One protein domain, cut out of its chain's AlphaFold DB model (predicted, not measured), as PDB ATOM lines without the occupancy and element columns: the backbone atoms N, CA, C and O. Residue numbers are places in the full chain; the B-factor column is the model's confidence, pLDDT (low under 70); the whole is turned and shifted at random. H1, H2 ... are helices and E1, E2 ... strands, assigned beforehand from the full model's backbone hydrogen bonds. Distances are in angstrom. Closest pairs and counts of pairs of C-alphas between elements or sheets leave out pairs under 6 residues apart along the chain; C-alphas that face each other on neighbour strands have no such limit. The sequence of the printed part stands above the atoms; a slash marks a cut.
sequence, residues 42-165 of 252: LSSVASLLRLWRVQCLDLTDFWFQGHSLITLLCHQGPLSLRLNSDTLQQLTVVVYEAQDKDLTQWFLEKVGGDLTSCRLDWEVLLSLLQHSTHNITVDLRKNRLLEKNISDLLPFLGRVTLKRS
ATOM      1  N   LEU A  42     -15.255  15.296 -23.239       91.81
ATOM      2  CA  LEU A  42     -14.502  14.516 -22.250       91.81
ATOM      3  C   LEU A  42     -13.445  13.620 -22.899       91.81
ATOM      4  O   LEU A  42     -12.294  13.635 -22.481       91.81
ATOM      5  N   SER A  43     -13.783  12.908 -23.977       90.88
ATOM      6  CA  SER A  43     -12.811  12.100 -24.728       90.88
ATOM      7  C   SER A  43     -11.665  12.949 -25.300       90.88
ATOM      8  O   SER A  43     -10.494  12.550 -25.286       90.88
ATOM      9  N   SER A  44     -11.983  14.164 -25.762       90.69
ATOM     10  CA  SER A  44     -10.976  15.115 -26.239       90.69
ATOM     11  C   SER A  44     -10.091  15.623 -25.099       90.69
ATOM     12  O   SER A  44      -8.882  15.735 -25.288       90.69
ATOM     13  N   VAL A  45     -10.671  15.896 -23.927       92.00
ATOM     14  CA  VAL A  45      -9.939  16.290 -22.716       92.00
ATOM     15  C   VAL A  45      -9.037  15.152 -22.244       92.00
ATOM     16  O   VAL A  45      -7.841  15.364 -22.102       92.00
ATOM     17  N   ALA A  46      -9.548  13.929 -22.118       91.62
ATOM     18  CA  ALA A  46      -8.753  12.757 -21.752       91.62
ATOM     19  C   ALA A  46      -7.572  12.537 -22.714       91.62
ATOM     20  O   ALA A  46      -6.478  12.168 -22.295       91.62
ATOM     21  N   SER A  47      -7.764  12.813 -24.008       89.81
ATOM     22  CA  SER A  47      -6.683  12.768 -25.000       89.81
ATOM     23  C   SER A  47      -5.653  13.886 -24.809       89.81
ATOM     24  O   SER A  47      -4.469  13.652 -25.036       89.81
ATOM     25  N   LEU A  48      -6.082  15.087 -24.406       89.25
ATOM     26  CA  LEU A  48      -5.188  16.206 -24.093       89.25
ATOM     27  C   LEU A  48      -4.374  15.946 -22.827       89.25
ATOM     28  O   LEU A  48      -3.180  16.212 -22.831       89.25
ATOM     29  N   LEU A  49      -4.983  15.368 -21.791       90.12
ATOM     30  CA  LEU A  49      -4.305  15.020 -20.537       90.12
ATOM     31  C   LEU A  49      -3.154  14.021 -20.739       90.12
ATOM     32  O   LEU A  49      -2.241  13.954 -19.928       90.12
ATOM     33  N   ARG A  50      -3.147  13.256 -21.841       87.56
ATOM     34  CA  ARG A  50      -2.010  12.387 -22.203       87.56
ATOM     35  C   ARG A  50      -0.792  13.152 -22.722       87.56
ATOM     36  O   ARG A  50       0.285  12.576 -22.782       87.56
ATOM     37  N   LEU A  51      -0.982  14.391 -23.163       85.50
ATOM     38  CA  LEU A  51       0.055  15.229 -23.770       85.50
ATOM     39  C   LEU A  51       0.437  16.395 -22.852       85.50
ATOM     40  O   LEU A  51       1.570  16.863 -22.865       85.50
ATOM     41  N   TRP A  52      -0.527  16.913 -22.090       87.38
ATOM     42  CA  TRP A  52      -0.375  18.104 -21.261       87.38
ATOM     43  C   TRP A  52      -0.457  17.742 -19.788       87.38
ATOM     44  O   TRP A  52      -1.310  16.958 -19.375       87.38
ATOM     45  N   ARG A  53       0.388  18.385 -18.981       89.69
ATOM     46  CA  ARG A  53       0.323  18.290 -17.526       89.69
ATOM     47  C   ARG A  53      -0.649  19.344 -17.009       89.69
ATOM     48  O   ARG A  53      -0.252  20.472 -16.721       89.69
ATOM     49  N   VAL A  54      -1.924  18.981 -16.933       92.56
ATOM     50  CA  VAL A  54      -2.985  19.838 -16.388       92.56
ATOM     51  C   VAL A  54      -3.111  19.584 -14.893       92.56
ATOM     52  O   VAL A  54      -3.375  18.453 -14.504       92.56
ATOM     53  N   GLN A  55      -2.942  20.616 -14.068       93.50
ATOM     54  CA  GLN A  55      -3.062  20.467 -12.615       93.50
ATOM     55  C   GLN A  55      -4.522  20.424 -12.170       93.50
ATOM     56  O   GLN A  55      -4.861  19.580 -11.354       93.50
ATOM     57  N   CYS A  56      -5.385  21.274 -12.730       95.94
ATOM     58  CA  CYS A  56      -6.809  21.320 -12.411       95.94
ATOM     59  C   CYS A  56      -7.667  21.320 -13.677       95.94
ATOM     60  O   CYS A  56      -7.409  22.070 -14.617       95.94
ATOM     61  N   LEU A  57      -8.708  20.492 -13.696       96.56
ATOM     62  CA  LEU A  57      -9.738  20.479 -14.725       96.56
ATOM     63  C   LEU A  57     -11.064  20.939 -14.109       96.56
ATOM     64  O   LEU A  57     -11.629  20.259 -13.249       96.56
ATOM     65  N   ASP A  58     -11.548  22.093 -14.565       95.50
ATOM     66  CA  ASP A  58     -12.823  22.666 -14.143       95.50
ATOM     67  C   ASP A  58     -13.953  22.240 -15.085       95.50
ATOM     68  O   ASP A  58     -13.948  22.526 -16.289       95.50
ATOM     69  N   LEU A  59     -14.910  21.512 -14.510       94.88
ATOM     70  CA  LEU A  59     -16.104  20.974 -15.154       94.88
ATOM     71  C   LEU A  59     -17.387  21.460 -14.461       94.88
ATOM     72  O   LEU A  59     -18.454  20.889 -14.683       94.88
ATOM     73  N   THR A  60     -17.303  22.478 -13.604       93.38
ATOM     74  CA  THR A  60     -18.427  22.933 -12.770       93.38
ATOM     75  C   THR A  60     -19.634  23.407 -13.581       93.38
ATOM     76  O   THR A  60     -20.767  23.144 -13.176       93.38
ATOM     77  N   ASP A  61     -19.406  23.991 -14.759       90.44
ATOM     78  CA  ASP A  61     -20.446  24.543 -15.637       90.44
ATOM     79  C   ASP A  61     -21.414  23.504 -16.228       90.44
ATOM     80  O   ASP A  61     -22.492  23.867 -16.700       90.44
ATOM     81  N   PHE A  62     -21.059  22.213 -16.226       89.25
ATOM     82  CA  PHE A  62     -21.849  21.177 -16.895       89.25
ATOM     83  C   PHE A  62     -22.144  19.998 -15.985       89.25
ATOM     84  O   PHE A  62     -21.293  19.523 -15.236       89.25
ATOM     85  N   TRP A  63     -23.356  19.470 -16.097       91.31
ATOM     86  CA  TRP A  63     -23.712  18.218 -15.452       91.31
ATOM     87  C   TRP A  63     -23.202  17.024 -16.265       91.31
ATOM     88  O   TRP A  63     -23.430  16.954 -17.476       91.31
ATOM     89  N   PHE A  64     -22.541  16.075 -15.602       89.94
ATOM     90  CA  PHE A  64     -22.075  14.832 -16.214       89.94
ATOM     91  C   PHE A  64     -22.644  13.618 -15.486       89.94
ATOM     92  O   PHE A  64     -22.766  13.600 -14.263       89.94
ATOM     93  N   GLN A  65     -22.908  12.556 -16.245       89.81
ATOM     94  CA  GLN A  65     -23.147  11.239 -15.663       89.81
ATOM     95  C   GLN A  65     -21.848  10.715 -15.038       89.81
ATOM     96  O   GLN A  65     -20.784  10.800 -15.662       89.81
ATOM     97  N   GLY A  66     -21.926  10.140 -13.835       88.06
ATOM     98  CA  GLY A  66     -20.741   9.736 -13.066       88.06
ATOM     99  C   GLY A  66     -19.803   8.800 -13.839       88.06
ATOM    100  O   GLY A  66     -18.604   9.052 -13.935       88.06
ATOM    101  N   HIS A  67     -20.346   7.778 -14.504       91.81
ATOM    102  CA  HIS A  67     -19.538   6.802 -15.247       91.81
ATOM    103  C   HIS A  67     -18.742   7.417 -16.413       91.81
ATOM    104  O   HIS A  67     -17.680   6.911 -16.773       91.81
ATOM    105  N   SER A  68     -19.199   8.541 -16.979       91.62
ATOM    106  CA  SER A  68     -18.474   9.237 -18.050       91.62
ATOM    107  C   SER A  68     -17.138   9.826 -17.570       91.62
ATOM    108  O   SER A  68     -16.236  10.051 -18.380       91.62
ATOM    109  N   LEU A  69     -16.983  10.045 -16.260       94.88
ATOM    110  CA  LEU A  69     -15.788  10.635 -15.654       94.88
ATOM    111  C   LEU A  69     -14.751   9.596 -15.200       94.88
ATOM    112  O   LEU A  69     -13.626   9.983 -14.894       94.88
ATOM    113  N   ILE A  70     -15.062   8.293 -15.229       94.06
ATOM    114  CA  ILE A  70     -14.130   7.224 -14.811       94.06
ATOM    115  C   ILE A  70     -12.800   7.327 -15.568       94.06
ATOM    116  O   ILE A  70     -11.727   7.233 -14.979       94.06
ATOM    117  N   THR A  71     -12.850   7.618 -16.870       92.75
ATOM    118  CA  THR A  71     -11.634   7.776 -17.688       92.75
ATOM    119  C   THR A  71     -10.722   8.917 -17.228       92.75
ATOM    120  O   THR A  71      -9.511   8.843 -17.441       92.75
ATOM    121  N   LEU A  72     -11.281   9.959 -16.603       94.81
ATOM    122  CA  LEU A  72     -10.516  11.055 -16.013       94.81
ATOM    123  C   LEU A  72      -9.953  10.668 -14.643       94.81
ATOM    124  O   LEU A  72      -8.830  11.057 -14.333       94.81
ATOM    125  N   LEU A  73     -10.690   9.877 -13.856       95.38
ATOM    126  CA  LEU A  73     -10.198   9.342 -12.582       95.38
ATOM    127  C   LEU A  73      -8.976   8.441 -12.784       95.38
ATOM    128  O   LEU A  73      -7.975   8.613 -12.099       95.38
ATOM    129  N   CYS A  74      -9.007   7.568 -13.793       93.75
ATOM    130  CA  CYS A  74      -7.891   6.678 -14.136       93.75
ATOM    131  C   CYS A  74      -6.651   7.403 -14.707       93.75
ATOM    132  O   CYS A  74      -5.673   6.750 -15.092       93.75
ATOM    133  N   HIS A  75      -6.670   8.735 -14.828       92.62
ATOM    134  CA  HIS A  75      -5.519   9.490 -15.304       92.62
ATOM    135  C   HIS A  75      -4.378   9.470 -14.272       92.62
ATOM    136  O   HIS A  75      -4.501   9.998 -13.167       92.62
ATOM    137  N   GLN A  76      -3.235   8.913 -14.681       86.69
ATOM    138  CA  GLN A  76      -2.072   8.655 -13.819       86.69
ATOM    139  C   GLN A  76      -1.270   9.916 -13.431       86.69
ATOM    140  O   GLN A  76      -0.328   9.836 -12.650       86.69
ATOM    141  N   GLY A  77      -1.607  11.088 -13.980       84.31
ATOM    142  CA  GLY A  77      -0.939  12.355 -13.670       84.31
ATOM    143  C   GLY A  77      -1.558  13.118 -12.490       84.31
ATOM    144  O   GLY A  77      -2.702  12.853 -12.099       84.31
ATOM    145  N   PRO A  78      -0.830  14.105 -11.925       85.81
ATOM    146  CA  PRO A  78      -1.383  15.020 -10.933       85.81
ATOM    147  C   PRO A  78      -2.485  15.844 -11.599       85.81
ATOM    148  O   PRO A  78      -2.207  16.620 -12.507       85.81
ATOM    149  N   LEU A  79      -3.721  15.624 -11.168       95.19
ATOM    150  CA  LEU A  79      -4.919  16.251 -11.708       95.19
ATOM    151  C   LEU A  79      -5.897  16.432 -10.549       95.19
ATOM    152  O   LEU A  79      -6.098  15.498  -9.781       95.19
ATOM    153  N   SER A  80      -6.513  17.597 -10.438       96.44
ATOM    154  CA  SER A  80      -7.681  17.837  -9.602       96.44
ATOM    155  C   SER A  80      -8.899  18.083 -10.486       96.44
ATOM    156  O   SER A  80      -8.788  18.642 -11.577       96.44
ATOM    157  N   LEU A  81     -10.071  17.668 -10.024       96.94
ATOM    158  CA  LEU A  81     -11.348  17.832 -10.701       96.94
ATOM    159  C   LEU A  81     -12.224  18.771  -9.882       96.94
ATOM    160  O   LEU A  81     -12.544  18.481  -8.731       96.94
ATOM    161  N   ARG A  82     -12.657  19.874 -10.495       96.81
ATOM    162  CA  ARG A  82     -13.713  20.725  -9.934       96.81
ATOM    163  C   ARG A  82     -15.026  20.350 -10.603       96.81
ATOM    164  O   ARG A  82     -15.171  20.476 -11.816       96.81
ATOM    165  N   LEU A  83     -15.963  19.850  -9.805       96.56
ATOM    166  CA  LEU A  83     -17.265  19.353 -10.246       96.56
ATOM    167  C   LEU A  83     -18.372  20.155  -9.556       96.56
ATOM    168  O   LEU A  83     -18.197  20.614  -8.427       96.56
ATOM    169  N   ASN A  84     -19.529  20.301 -10.202       94.94
ATOM    170  CA  ASN A  84     -20.728  20.745  -9.485       94.94
ATOM    171  C   ASN A  84     -21.243  19.649  -8.539       94.94
ATOM    172  O   ASN A  84     -20.884  18.473  -8.655       94.94
ATOM    173  N   SER A  85     -22.122  20.046  -7.615       95.62
ATOM    174  CA  SER A  85     -22.662  19.172  -6.570       95.62
ATOM    175  C   SER A  85     -23.339  17.921  -7.114       95.62
ATOM    176  O   SER A  85     -23.156  16.839  -6.562       95.62
ATOM    177  N   ASP A  86     -24.106  18.062  -8.190       95.19
ATOM    178  CA  ASP A  86     -24.945  16.989  -8.720       95.19
ATOM    179  C   ASP A  86     -24.100  15.938  -9.445       95.19
ATOM    180  O   ASP A  86     -24.325  14.736  -9.301       95.19
ATOM    181  N   THR A  87     -23.075  16.393 -10.168       95.81
ATOM    182  CA  THR A  87     -22.084  15.522 -10.809       95.81
ATOM    183  C   THR A  87     -21.232  14.808  -9.764       95.81
ATOM    184  O   THR A  87     -21.009  13.606  -9.885       95.81
ATOM    185  N   LEU A  88     -20.786  15.513  -8.715       97.38
ATOM    186  CA  LEU A  88     -20.011  14.900  -7.634       97.38
ATOM    187  C   LEU A  88     -20.834  13.847  -6.880       97.38
ATOM    188  O   LEU A  88     -20.322  12.764  -6.597       97.38
ATOM    189  N   GLN A  89     -22.114  14.122  -6.611       96.31
ATOM    190  CA  GLN A  89     -23.033  13.163  -5.996       96.31
ATOM    191  C   GLN A  89     -23.161  11.893  -6.846       96.31
ATOM    192  O   GLN A  89     -22.971  10.792  -6.336       96.31
ATOM    193  N   GLN A  90     -23.458  12.045  -8.141       95.75
ATOM    194  CA  GLN A  90     -23.568  10.928  -9.083       95.75
ATOM    195  C   GLN A  90     -22.268  10.126  -9.171       95.75
ATOM    196  O   GLN A  90     -22.292   8.900  -9.098       95.75
ATOM    197  N   LEU A  91     -21.123  10.803  -9.284       97.31
ATOM    198  CA  LEU A  91     -19.821  10.143  -9.336       97.31
ATOM    199  C   LEU A  91     -19.518   9.372  -8.048       97.31
ATOM    200  O   LEU A  91     -19.016   8.258  -8.125       97.31
ATOM    201  N   THR A  92     -19.872   9.924  -6.884       96.94
ATOM    202  CA  THR A  92     -19.688   9.244  -5.595       96.94
ATOM    203  C   THR A  92     -20.468   7.928  -5.545       96.94
ATOM    204  O   THR A  92     -19.923   6.917  -5.110       96.94
ATOM    205  N   VAL A  93     -21.714   7.917  -6.039       95.94
ATOM    206  CA  VAL A  93     -22.536   6.696  -6.122       95.94
ATOM    207  C   VAL A  93     -21.909   5.679  -7.074       95.94
ATOM    208  O   VAL A  93     -21.767   4.523  -6.704       95.94
ATOM    209  N   VAL A  94     -21.454   6.107  -8.254       96.50
ATOM    210  CA  VAL A  94     -20.803   5.209  -9.226       96.50
ATOM    211  C   VAL A  94     -19.526   4.580  -8.659       96.50
ATOM    212  O   VAL A  94     -19.283   3.392  -8.853       96.50
ATOM    213  N   VAL A  95     -18.704   5.361  -7.952       97.31
ATOM    214  CA  VAL A  95     -17.477   4.865  -7.306       97.31
ATOM    215  C   VAL A  95     -17.813   3.873  -6.193       97.31
ATOM    216  O   VAL A  95     -17.181   2.823  -6.102       97.31
ATOM    217  N   TYR A  96     -18.835   4.173  -5.391       96.44
ATOM    218  CA  TYR A  96     -19.345   3.251  -4.383       96.44
ATOM    219  C   TYR A  96     -19.840   1.942  -5.007       96.44
ATOM    220  O   TYR A  96     -19.411   0.874  -4.593       96.44
ATOM    221  N   GLU A  97     -20.690   1.993  -6.031       96.31
ATOM    222  CA  GLU A  97     -21.229   0.798  -6.694       96.31
ATOM    223  C   GLU A  97     -20.138  -0.074  -7.327       96.31
ATOM    224  O   GLU A  97     -20.261  -1.297  -7.342       96.31
ATOM    225  N   ALA A  98     -19.051   0.535  -7.807       95.88
ATOM    226  CA  ALA A  98     -17.915  -0.196  -8.355       95.88
ATOM    227  C   ALA A  98     -17.162  -1.023  -7.298       95.88
ATOM    228  O   ALA A  98     -16.533  -2.015  -7.659       95.88
ATOM    229  N   GLN A  99     -17.206  -0.617  -6.019       94.62
ATOM    230  CA  GLN A  99     -16.492  -1.255  -4.899       94.62
ATOM    231  C   GLN A  99     -14.988  -1.483  -5.169       94.62
ATOM    232  O   GLN A  99     -14.366  -2.384  -4.606       94.62
ATOM    233  N   ASP A 100     -14.390  -0.654  -6.027       96.56
ATOM    234  CA  ASP A 100     -12.999  -0.775  -6.454       96.56
ATOM    235  C   ASP A 100     -12.096   0.163  -5.641       96.56
ATOM    236  O   ASP A 100     -12.364   1.364  -5.511       96.56
ATOM    237  N   LYS A 101     -11.024  -0.395  -5.065       96.44
ATOM    238  CA  LYS A 101     -10.128   0.336  -4.158       96.44
ATOM    239  C   LYS A 101      -9.316   1.404  -4.877       96.44
ATOM    240  O   LYS A 101      -9.241   2.533  -4.396       96.44
ATOM    241  N   ASP A 102      -8.752   1.067  -6.032       95.81
ATOM    242  CA  ASP A 102      -7.904   1.988  -6.784       95.81
ATOM    243  C   ASP A 102      -8.742   3.148  -7.329       95.81
ATOM    244  O   ASP A 102      -8.372   4.314  -7.188       95.81
ATOM    245  N   LEU A 103      -9.935   2.851  -7.846       96.69
ATOM    246  CA  LEU A 103     -10.888   3.854  -8.301       96.69
ATOM    247  C   LEU A 103     -11.338   4.776  -7.167       96.69
ATOM    248  O   LEU A 103     -11.418   5.986  -7.373       96.69
ATOM    249  N   THR A 104     -11.609   4.227  -5.982       97.56
ATOM    250  CA  THR A 104     -11.996   5.019  -4.805       97.56
ATOM    251  C   THR A 104     -10.867   5.944  -4.361       97.56
ATOM    252  O   THR A 104     -11.101   7.126  -4.097       97.56
ATOM    253  N   GLN A 105      -9.635   5.433  -4.330       96.31
ATOM    254  CA  GLN A 105      -8.453   6.225  -4.019       96.31
ATOM    255  C   GLN A 105      -8.268   7.359  -5.035       96.31
ATOM    256  O   GLN A 105      -8.159   8.521  -4.639       96.31
ATOM    257  N   TRP A 106      -8.298   7.052  -6.336       96.69
ATOM    258  CA  TRP A 106      -8.163   8.066  -7.381       96.69
ATOM    259  C   TRP A 106      -9.285   9.092  -7.312       96.69
ATOM    260  O   TRP A 106      -9.018  10.285  -7.404       96.69
ATOM    261  N   PHE A 107     -10.530   8.662  -7.107       97.75
ATOM    262  CA  PHE A 107     -11.664   9.561  -6.928       97.75
ATOM    263  C   PHE A 107     -11.388  10.605  -5.847       97.75
ATOM    264  O   PHE A 107     -11.442  11.801  -6.138       97.75
ATOM    265  N   LEU A 108     -11.037  10.163  -4.637       97.44
ATOM    266  CA  LEU A 108     -10.815  11.061  -3.507       97.44
ATOM    267  C   LEU A 108      -9.609  11.975  -3.724       97.44
ATOM    268  O   LEU A 108      -9.706  13.165  -3.435       97.44
ATOM    269  N   GLU A 109      -8.522  11.474  -4.313       95.81
ATOM    270  CA  GLU A 109      -7.368  12.301  -4.681       95.81
ATOM    271  C   GLU A 109      -7.726  13.384  -5.705       95.81
ATOM    272  O   GLU A 109      -7.327  14.539  -5.551       95.81
ATOM    273  N   LYS A 110      -8.489  13.034  -6.751       96.69
ATOM    274  CA  LYS A 110      -8.849  13.977  -7.816       96.69
ATOM    275  C   LYS A 110      -9.831  15.039  -7.325       96.69
ATOM    276  O   LYS A 110      -9.721  16.182  -7.752       96.69
ATOM    277  N   VAL A 111     -10.774  14.713  -6.443       96.56
ATOM    278  CA  VAL A 111     -11.733  15.703  -5.904       96.56
ATOM    279  C   VAL A 111     -11.235  16.394  -4.629       96.56
ATOM    280  O   VAL A 111     -11.932  17.240  -4.074       96.56
ATOM    281  N   GLY A 112     -10.034  16.046  -4.151       95.19
ATOM    282  CA  GLY A 112      -9.436  16.593  -2.928       95.19
ATOM    283  C   GLY A 112     -10.142  16.166  -1.637       95.19
ATOM    284  O   GLY A 112     -10.021  16.843  -0.619       95.19
ATOM    285  N   GLY A 113     -10.931  15.089  -1.689       95.75
ATOM    286  CA  GLY A 113     -11.676  14.554  -0.551       95.75
ATOM    287  C   GLY A 113     -12.827  15.424  -0.032       95.75
ATOM    288  O   GLY A 113     -13.456  15.053   0.959       95.75
ATOM    289  N   ASP A 114     -13.137  16.565  -0.656       95.88
ATOM    290  CA  ASP A 114     -14.255  17.414  -0.233       95.88
ATOM    291  C   ASP A 114     -15.586  16.888  -0.781       95.88
ATOM    292  O   ASP A 114     -15.920  17.063  -1.951       95.88
ATOM    293  N   LEU A 115     -16.366  16.257   0.096       96.25
ATOM    294  CA  LEU A 115     -17.697  15.729  -0.192       96.25
ATOM    295  C   LEU A 115     -18.793  16.516   0.546       96.25
ATOM    296  O   LEU A 115     -19.908  16.025   0.725       96.25
ATOM    297  N   THR A 116     -18.524  17.755   0.975       94.38
ATOM    298  CA  THR A 116     -19.503  18.596   1.697       94.38
ATOM    299  C   THR A 116     -20.741  18.944   0.863       94.38
ATOM    300  O   THR A 116     -21.812  19.255   1.407       94.38
ATOM    301  N   SER A 117     -20.649  18.889  -0.469       94.06
ATOM    302  CA  SER A 117     -21.813  19.057  -1.336       94.06
ATOM    303  C   SER A 117     -22.724  17.827  -1.354       94.06
ATOM    304  O   SER A 117     -23.932  18.008  -1.533       94.06
ATOM    305  N   CYS A 118     -22.176  16.634  -1.108       94.12
ATOM    306  CA  CYS A 118     -22.857  15.351  -1.240       94.12
ATOM    307  C   CYS A 118     -23.766  15.016  -0.047       94.12
ATOM    308  O   CYS A 118     -23.551  15.446   1.089       94.12
ATOM    309  N   ARG A 119     -24.788  14.211  -0.335       92.44
ATOM    310  CA  ARG A 119     -25.611  13.472   0.621       92.44
ATOM    311  C   ARG A 119     -25.154  12.017   0.574       92.44
ATOM    312  O   ARG A 119     -25.345  11.341  -0.432       92.44
ATOM    313  N   LEU A 120     -24.493  11.582   1.631       90.38
ATOM    314  CA  LEU A 120     -23.895  10.269   1.775       90.38
ATOM    315  C   LEU A 120     -24.651   9.505   2.852       90.38
ATOM    316  O   LEU A 120     -24.761   9.962   3.995       90.38
ATOM    317  N   ASP A 121     -25.122   8.321   2.484       88.25
ATOM    318  CA  ASP A 121     -25.544   7.334   3.463       88.25
ATOM    319  C   ASP A 121     -24.317   6.753   4.174       88.25
ATOM    320  O   ASP A 121     -23.176   6.880   3.714       88.25
ATOM    321  N   TRP A 122     -24.547   6.119   5.326       88.50
ATOM    322  CA  TRP A 122     -23.458   5.577   6.138       88.50
ATOM    323  C   TRP A 122     -22.607   4.559   5.378       88.50
ATOM    324  O   TRP A 122     -21.384   4.644   5.421       88.50
ATOM    325  N   GLU A 123     -23.247   3.643   4.651       91.88
ATOM    326  CA  GLU A 123     -22.568   2.587   3.893       91.88
ATOM    327  C   GLU A 123     -21.629   3.164   2.829       91.88
ATOM    328  O   GLU A 123     -20.503   2.695   2.671       91.88
ATOM    329  N   VAL A 124     -22.058   4.242   2.165       94.19
ATOM    330  CA  VAL A 124     -21.245   4.949   1.173       94.19
ATOM    331  C   VAL A 124     -20.016   5.554   1.841       94.19
ATOM    332  O   VAL A 124     -18.898   5.313   1.394       94.19
ATOM    333  N   LEU A 125     -20.192   6.303   2.936       93.50
ATOM    334  CA  LEU A 125     -19.056   6.899   3.641       93.50
ATOM    335  C   LEU A 125     -18.095   5.830   4.175       93.50
ATOM    336  O   LEU A 125     -16.883   5.975   4.029       93.50
ATOM    337  N   LEU A 126     -18.621   4.763   4.776       92.69
ATOM    338  CA  LEU A 126     -17.814   3.680   5.323       92.69
ATOM    339  C   LEU A 126     -17.003   2.982   4.226       92.69
ATOM    340  O   LEU A 126     -15.804   2.787   4.404       92.69
ATOM    341  N   SER A 127     -17.618   2.682   3.079       94.81
ATOM    342  CA  SER A 127     -16.928   2.102   1.921       94.81
ATOM    343  C   SER A 127     -15.798   3.013   1.427       94.81
ATOM    344  O   SER A 127     -14.662   2.559   1.278       94.81
ATOM    345  N   LEU A 128     -16.052   4.322   1.290       96.00
ATOM    346  CA  LEU A 128     -15.020   5.293   0.903       96.00
ATOM    347  C   LEU A 128     -13.850   5.322   1.898       96.00
ATOM    348  O   LEU A 128     -12.687   5.347   1.495       96.00
ATOM    349  N   LEU A 129     -14.144   5.282   3.201       94.38
ATOM    350  CA  LEU A 129     -13.127   5.257   4.252       94.38
ATOM    351  C   LEU A 129     -12.338   3.946   4.270       94.38
ATOM    352  O   LEU A 129     -11.138   3.968   4.538       94.38
ATOM    353  N   GLN A 130     -12.975   2.813   3.990       94.38
ATOM    354  CA  GLN A 130     -12.321   1.504   3.951       94.38
ATOM    355  C   GLN A 130     -11.435   1.324   2.714       94.38
ATOM    356  O   GLN A 130     -10.416   0.636   2.778       94.38
ATOM    357  N   HIS A 131     -11.814   1.931   1.590       95.31
ATOM    358  CA  HIS A 131     -11.157   1.741   0.298       95.31
ATOM    359  C   HIS A 131     -10.125   2.813  -0.056       95.31
ATOM    360  O   HIS A 131      -9.465   2.702  -1.083       95.31
ATOM    361  N   SER A 132      -9.937   3.815   0.798       93.69
ATOM    362  CA  SER A 132      -8.950   4.869   0.589       93.69
ATOM    363  C   SER A 132      -8.231   5.228   1.878       93.69
ATOM    364  O   SER A 132      -8.757   5.028   2.969       93.69
ATOM    365  N   THR A 133      -7.034   5.796   1.755       92.75
ATOM    366  CA  THR A 133      -6.295   6.439   2.853       92.75
ATOM    367  C   THR A 133      -6.439   7.961   2.851       92.75
ATOM    368  O   THR A 133      -5.941   8.618   3.764       92.75
ATOM    369  N   HIS A 134      -7.124   8.529   1.855       94.25
ATOM    370  CA  HIS A 134      -7.291   9.968   1.696       94.25
ATOM    371  C   HIS A 134      -8.189  10.555   2.796       94.25
ATOM    372  O   HIS A 134      -9.057   9.869   3.347       94.25
ATOM    373  N   ASN A 135      -7.975  11.833   3.113       95.06
ATOM    374  CA  ASN A 135      -8.826  12.548   4.058       95.06
ATOM    375  C   ASN A 135     -10.148  12.920   3.386       95.06
ATOM    376  O   ASN A 135     -10.152  13.362   2.242       95.06
ATOM    377  N   ILE A 136     -11.259  12.788   4.105       95.56
ATOM    378  CA  ILE A 136     -12.596  13.091   3.592       95.56
ATOM    379  C   ILE A 136     -13.214  14.215   4.417       95.56
ATOM    380  O   ILE A 136     -13.225  14.165   5.645       95.56
ATOM    381  N   THR A 137     -13.776  15.219   3.753       95.19
ATOM    382  CA  THR A 137     -14.562  16.274   4.400       95.19
ATOM    383  C   THR A 137     -16.039  16.071   4.097       95.19
ATOM    384  O   THR A 137     -16.427  15.954   2.938       95.19
ATOM    385  N   VAL A 138     -16.882  16.055   5.130       93.56
ATOM    386  CA  VAL A 138     -18.337  15.873   4.993       93.56
ATOM    387  C   VAL A 138     -19.111  16.925   5.782       93.56
ATOM    388  O   VAL A 138     -18.658  17.407   6.819       93.56
ATOM    389  N   ASP A 139     -20.312  17.270   5.307       91.50
ATOM    390  CA  ASP A 139     -21.264  18.112   6.045       91.50
ATOM    391  C   ASP A 139     -22.277  17.228   6.788       91.50
ATOM    392  O   ASP A 139     -23.164  16.625   6.179       91.50
ATOM    393  N   LEU A 140     -22.182  17.168   8.120       85.69
ATOM    394  CA  LEU A 140     -23.075  16.338   8.935       85.69
ATOM    395  C   LEU A 140     -24.543  16.782   8.877       85.69
ATOM    396  O   LEU A 140     -25.435  15.959   9.081       85.69
ATOM    397  N   ARG A 141     -24.845  18.041   8.521       84.81
ATOM    398  CA  ARG A 141     -26.247  18.473   8.359       84.81
ATOM    399  C   ARG A 141     -26.934  17.786   7.188       84.81
ATOM    400  O   ARG A 141     -28.150  17.595   7.238       84.81
ATOM    401  N   LYS A 142     -26.168  17.441   6.151       83.50
ATOM    402  CA  LYS A 142     -26.651  16.684   4.991       83.50
ATOM    403  C   LYS A 142     -26.659  15.177   5.244       83.50
ATOM    404  O   LYS A 142     -27.440  14.479   4.609       83.50
ATOM    405  N   ASN A 143     -25.857  14.715   6.205       79.81
ATOM    406  CA  ASN A 143     -25.561  13.306   6.464       79.81
ATOM    407  C   ASN A 143     -25.965  12.903   7.891       79.81
ATOM    408  O   ASN A 143     -25.162  12.385   8.666       79.81
ATOM    409  N   ARG A 144     -27.225  13.158   8.271       68.25
ATOM    410  CA  ARG A 144     -27.718  12.939   9.651       68.25
ATOM    411  C   ARG A 144     -27.609  11.486  10.134       68.25
ATOM    412  O   ARG A 144     -27.628  11.242  11.335       68.25
ATOM    413  N   LEU A 145     -27.499  10.524   9.217       63.00
ATOM    414  CA  LEU A 145     -27.389   9.097   9.539       63.00
ATOM    415  C   LEU A 145     -26.077   8.741  10.263       63.00
ATOM    416  O   LEU A 145     -26.025   7.723  10.946       63.00
ATOM    417  N   LEU A 146     -25.058   9.605  10.189       64.06
ATOM    418  CA  LEU A 146     -23.755   9.403  10.830       64.06
ATOM    419  C   LEU A 146     -23.819   9.408  12.367       64.06
ATOM    420  O   LEU A 146     -22.948   8.835  13.011       64.06
ATOM    421  N   GLU A 147     -24.861   9.992  12.970       67.44
ATOM    422  CA  GLU A 147     -24.998  10.050  14.435       67.44
ATOM    423  C   GLU A 147     -25.224   8.678  15.086       67.44
ATOM    424  O   GLU A 147     -24.913   8.508  16.261       67.44
ATOM    425  N   LYS A 148     -25.750   7.699  14.341       75.38
ATOM    426  CA  LYS A 148     -26.052   6.362  14.876       75.38
ATOM    427  C   LYS A 148     -24.869   5.397  14.819       75.38
ATOM    428  O   LYS A 148     -24.849   4.440  15.581       75.38
ATOM    429  N   ASN A 149     -23.887   5.669  13.960       83.31
ATOM    430  CA  ASN A 149     -22.799   4.739  13.642       83.31
ATOM    431  C   ASN A 149     -21.441   5.272  14.114       83.31
ATOM    432  O   ASN A 149     -20.405   5.061  13.488       83.31
ATOM    433  N   ILE A 150     -21.446   6.011  15.227       83.38
ATOM    434  CA  ILE A 150     -20.246   6.640  15.788       83.38
ATOM    435  C   ILE A 150     -19.186   5.590  16.122       83.38
ATOM    436  O   ILE A 150     -18.015   5.828  15.838       83.38
ATOM    437  N   SER A 151     -19.582   4.435  16.673       85.75
ATOM    438  CA  SER A 151     -18.678   3.316  16.980       85.75
ATOM    439  C   SER A 151     -17.820   2.924  15.782       85.75
ATOM    440  O   SER A 151     -16.611   2.751  15.911       85.75
ATOM    441  N   ASP A 152     -18.446   2.859  14.615       88.44
ATOM    442  CA  ASP A 152     -17.830   2.397  13.380       88.44
ATOM    443  C   ASP A 152     -17.043   3.526  12.695       88.44
ATOM    444  O   ASP A 152     -16.131   3.268  11.912       88.44
ATOM    445  N   LEU A 153     -17.361   4.788  13.011       88.38
ATOM    446  CA  LEU A 153     -16.622   5.968  12.560       88.38
ATOM    447  C   LEU A 153     -15.352   6.216  13.385       88.38
ATOM    448  O   LEU A 153     -14.391   6.767  12.845       88.38
ATOM    449  N   LEU A 154     -15.322   5.820  14.666       87.81
ATOM    450  CA  LEU A 154     -14.196   6.077  15.578       87.81
ATOM    451  C   LEU A 154     -12.818   5.724  14.988       87.81
ATOM    452  O   LEU A 154     -11.928   6.579  15.071       87.81
ATOM    453  N   PRO A 155     -12.618   4.555  14.341       90.44
ATOM    454  CA  PRO A 155     -11.323   4.189  13.757       90.44
ATOM    455  C   PRO A 155     -10.862   5.127  12.634       90.44
ATOM    456  O   PRO A 155      -9.682   5.162  12.289       90.44
ATOM    457  N   PHE A 156     -11.786   5.892  12.053       91.75
ATOM    458  CA  PHE A 156     -11.551   6.733  10.886       91.75
ATOM    459  C   PHE A 156     -11.524   8.231  11.197       91.75
ATOM    460  O   PHE A 156     -11.202   9.012  10.305       91.75
ATOM    461  N   LEU A 157     -11.801   8.656  12.437       88.69
ATOM    462  CA  LEU A 157     -11.880  10.082  12.797       88.69
ATOM    463  C   LEU A 157     -10.622  10.879  12.431       88.69
ATOM    464  O   LEU A 157     -10.725  12.049  12.078       88.69
ATOM    465  N   GLY A 158      -9.441  10.254  12.457       89.88
ATOM    466  CA  GLY A 158      -8.186  10.907  12.070       89.88
ATOM    467  C   GLY A 158      -8.106  11.284  10.585       89.88
ATOM    468  O   GLY A 158      -7.258  12.090  10.212       89.88
ATOM    469  N   ARG A 159      -8.988  10.721   9.751       92.62
ATOM    470  CA  ARG A 159      -9.072  10.948   8.300       92.62
ATOM    471  C   ARG A 159     -10.353  11.657   7.878       92.62
ATOM    472  O   ARG A 159     -10.586  11.827   6.686       92.62
ATOM    473  N   VAL A 160     -11.194  12.074   8.822       91.88
ATOM    474  CA  VAL A 160     -12.469  12.727   8.515       91.88
ATOM    475  C   VAL A 160     -12.487  14.135   9.085       91.88
ATOM    476  O   VAL A 160     -12.196  14.346  10.256       91.88
ATOM    477  N   THR A 161     -12.874  15.106   8.264       92.81
ATOM    478  CA  THR A 161     -13.215  16.458   8.709       92.81
ATOM    479  C   THR A 161     -14.732  16.611   8.713       92.81
ATOM    480  O   THR A 161     -15.395  16.471   7.683       92.81
ATOM    481  N   LEU A 162     -15.295  16.902   9.884       90.62
ATOM    482  CA  LEU A 162     -16.732  16.961  10.124       90.62
ATOM    483  C   LEU A 162     -17.190  18.417  10.176       90.62
ATOM    484  O   LEU A 162     -17.067  19.104  11.191       90.62
ATOM    485  N   LYS A 163     -17.772  18.906   9.081       91.44
ATOM    486  CA  LYS A 163     -18.365  20.244   9.055       91.44
ATOM    487  C   LYS A 163     -19.777  20.213   9.632       91.44
ATOM    488  O   LYS A 163     -20.569  19.312   9.364       91.44
ATOM    489  N   ARG A 164     -20.091  21.259  10.407       88.62
ATOM    490  CA  ARG A 164     -21.422  21.529  10.983       88.62
ATOM    491  C   ARG A 164     -21.969  20.368  11.826       88.62
ATOM    492  O   ARG A 164     -23.168  20.090  11.776       88.62
ATOM    493  N   SER A 165     -21.097  19.731  12.605       88.12
ATOM    494  CA  SER A 165     -21.483  18.720  13.588       88.12
ATOM    495  C   SER A 165     -22.551  19.252  14.545       88.12
ATOM    496  O   SER A 165     -22.496  20.390  15.022       88.12
TER     497      SER A 165
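Overview. This is residues 42 to 165 of the 252 residues of the protein "uncharacterized protein LOC106598041" of Salmo salar (UniProt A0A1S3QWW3). The chain is wound in stacked turns, a short right-handed solenoid: two pairs of parallel strands, E1 with E2 and E3 with E4, lie in a row along one side, and helices make the return runs. H1 covers one end, the hairpin of H3 and H4 lies in the middle, and H6 and H7 make the other end; part of the H4 to H5 link passes between the strand pairs. The printed part has 124 residues with seven named helices and four named strands in the order H1 E1 H2 E2 H3 H4 H5 E3 H6 H7 E4, class mixed. It is compact, with a radius of gyration of the C-alphas of 14.5 A, yet elongated, spanning 46 by 25 by 23 A.

Arrangement. H1, residues 42 to 49, touches H2, residues 66 to 73, at a shallow tilt of 11 degrees, the same way; their closest C-alphas, Ala 46 and Leu 72, are 6.2 A apart. E1, residues 53 to 58, and E2, residues 80 to 82, are parallel, with N 80 and O 55 2.7 A apart, within hydrogen-bond range. H2 touches H3, residues 85 to 98, about perpendicular at 81 degrees; the closest C-alphas, Gly 66 and Leu 91, are 3.9 A apart. H3 and H4, residues 101 to 111, form a helical hairpin, opposite ways at a shallow tilt of 13 degrees; H3 touches H4 with residues 95 to 96 alone, and the closest C-alphas, Val 95 and Thr 104, are 6.0 A apart. H4 touches H5, residues 122 to 131, about perpendicular at 78 degrees, the closest C-alphas being Lys 101 and His 131, 4.8 A. E3, residues 136 to 139, and E4, residues 160 to 163, are parallel, with N 161 and O 136 2.8 A apart, within hydrogen-bond range. H6, residues 144 to 148, and H7, residues 150 to 159, meet only through their link. E1, H2, E2 and E3, H6, H7, E4 are strand-helix-strand units, two parallel neighbour strands with helices between, each crossover right-handed. Every O i to N i+4 pair is within hydrogen-bond range in H1, H3, H4 and H5, against 1 of 4 in H2, 0 of 1 in H6 and 2 of 6 in H7, where O i to N i+3 pairs within range number 4, 2 and 4.

Along the chain. H1 begins at C-alpha 42 (-14.502, 14.516, -22.250). E1 is 14.3 A long, H3 20.0 A, H4 15.5 A, and H5 and H7 14.1 A each. E4 ends at C-alpha 163 (-18.365, 20.244, 9.055).

Size, cuts and confidence. The C-alphas farthest apart, Leu 51 and Lys 148, are 47.5 A apart. The printed part has no cut and no long link. Mean pLDDT of the printed part is 91.7; residues 144 to 147 are under 70.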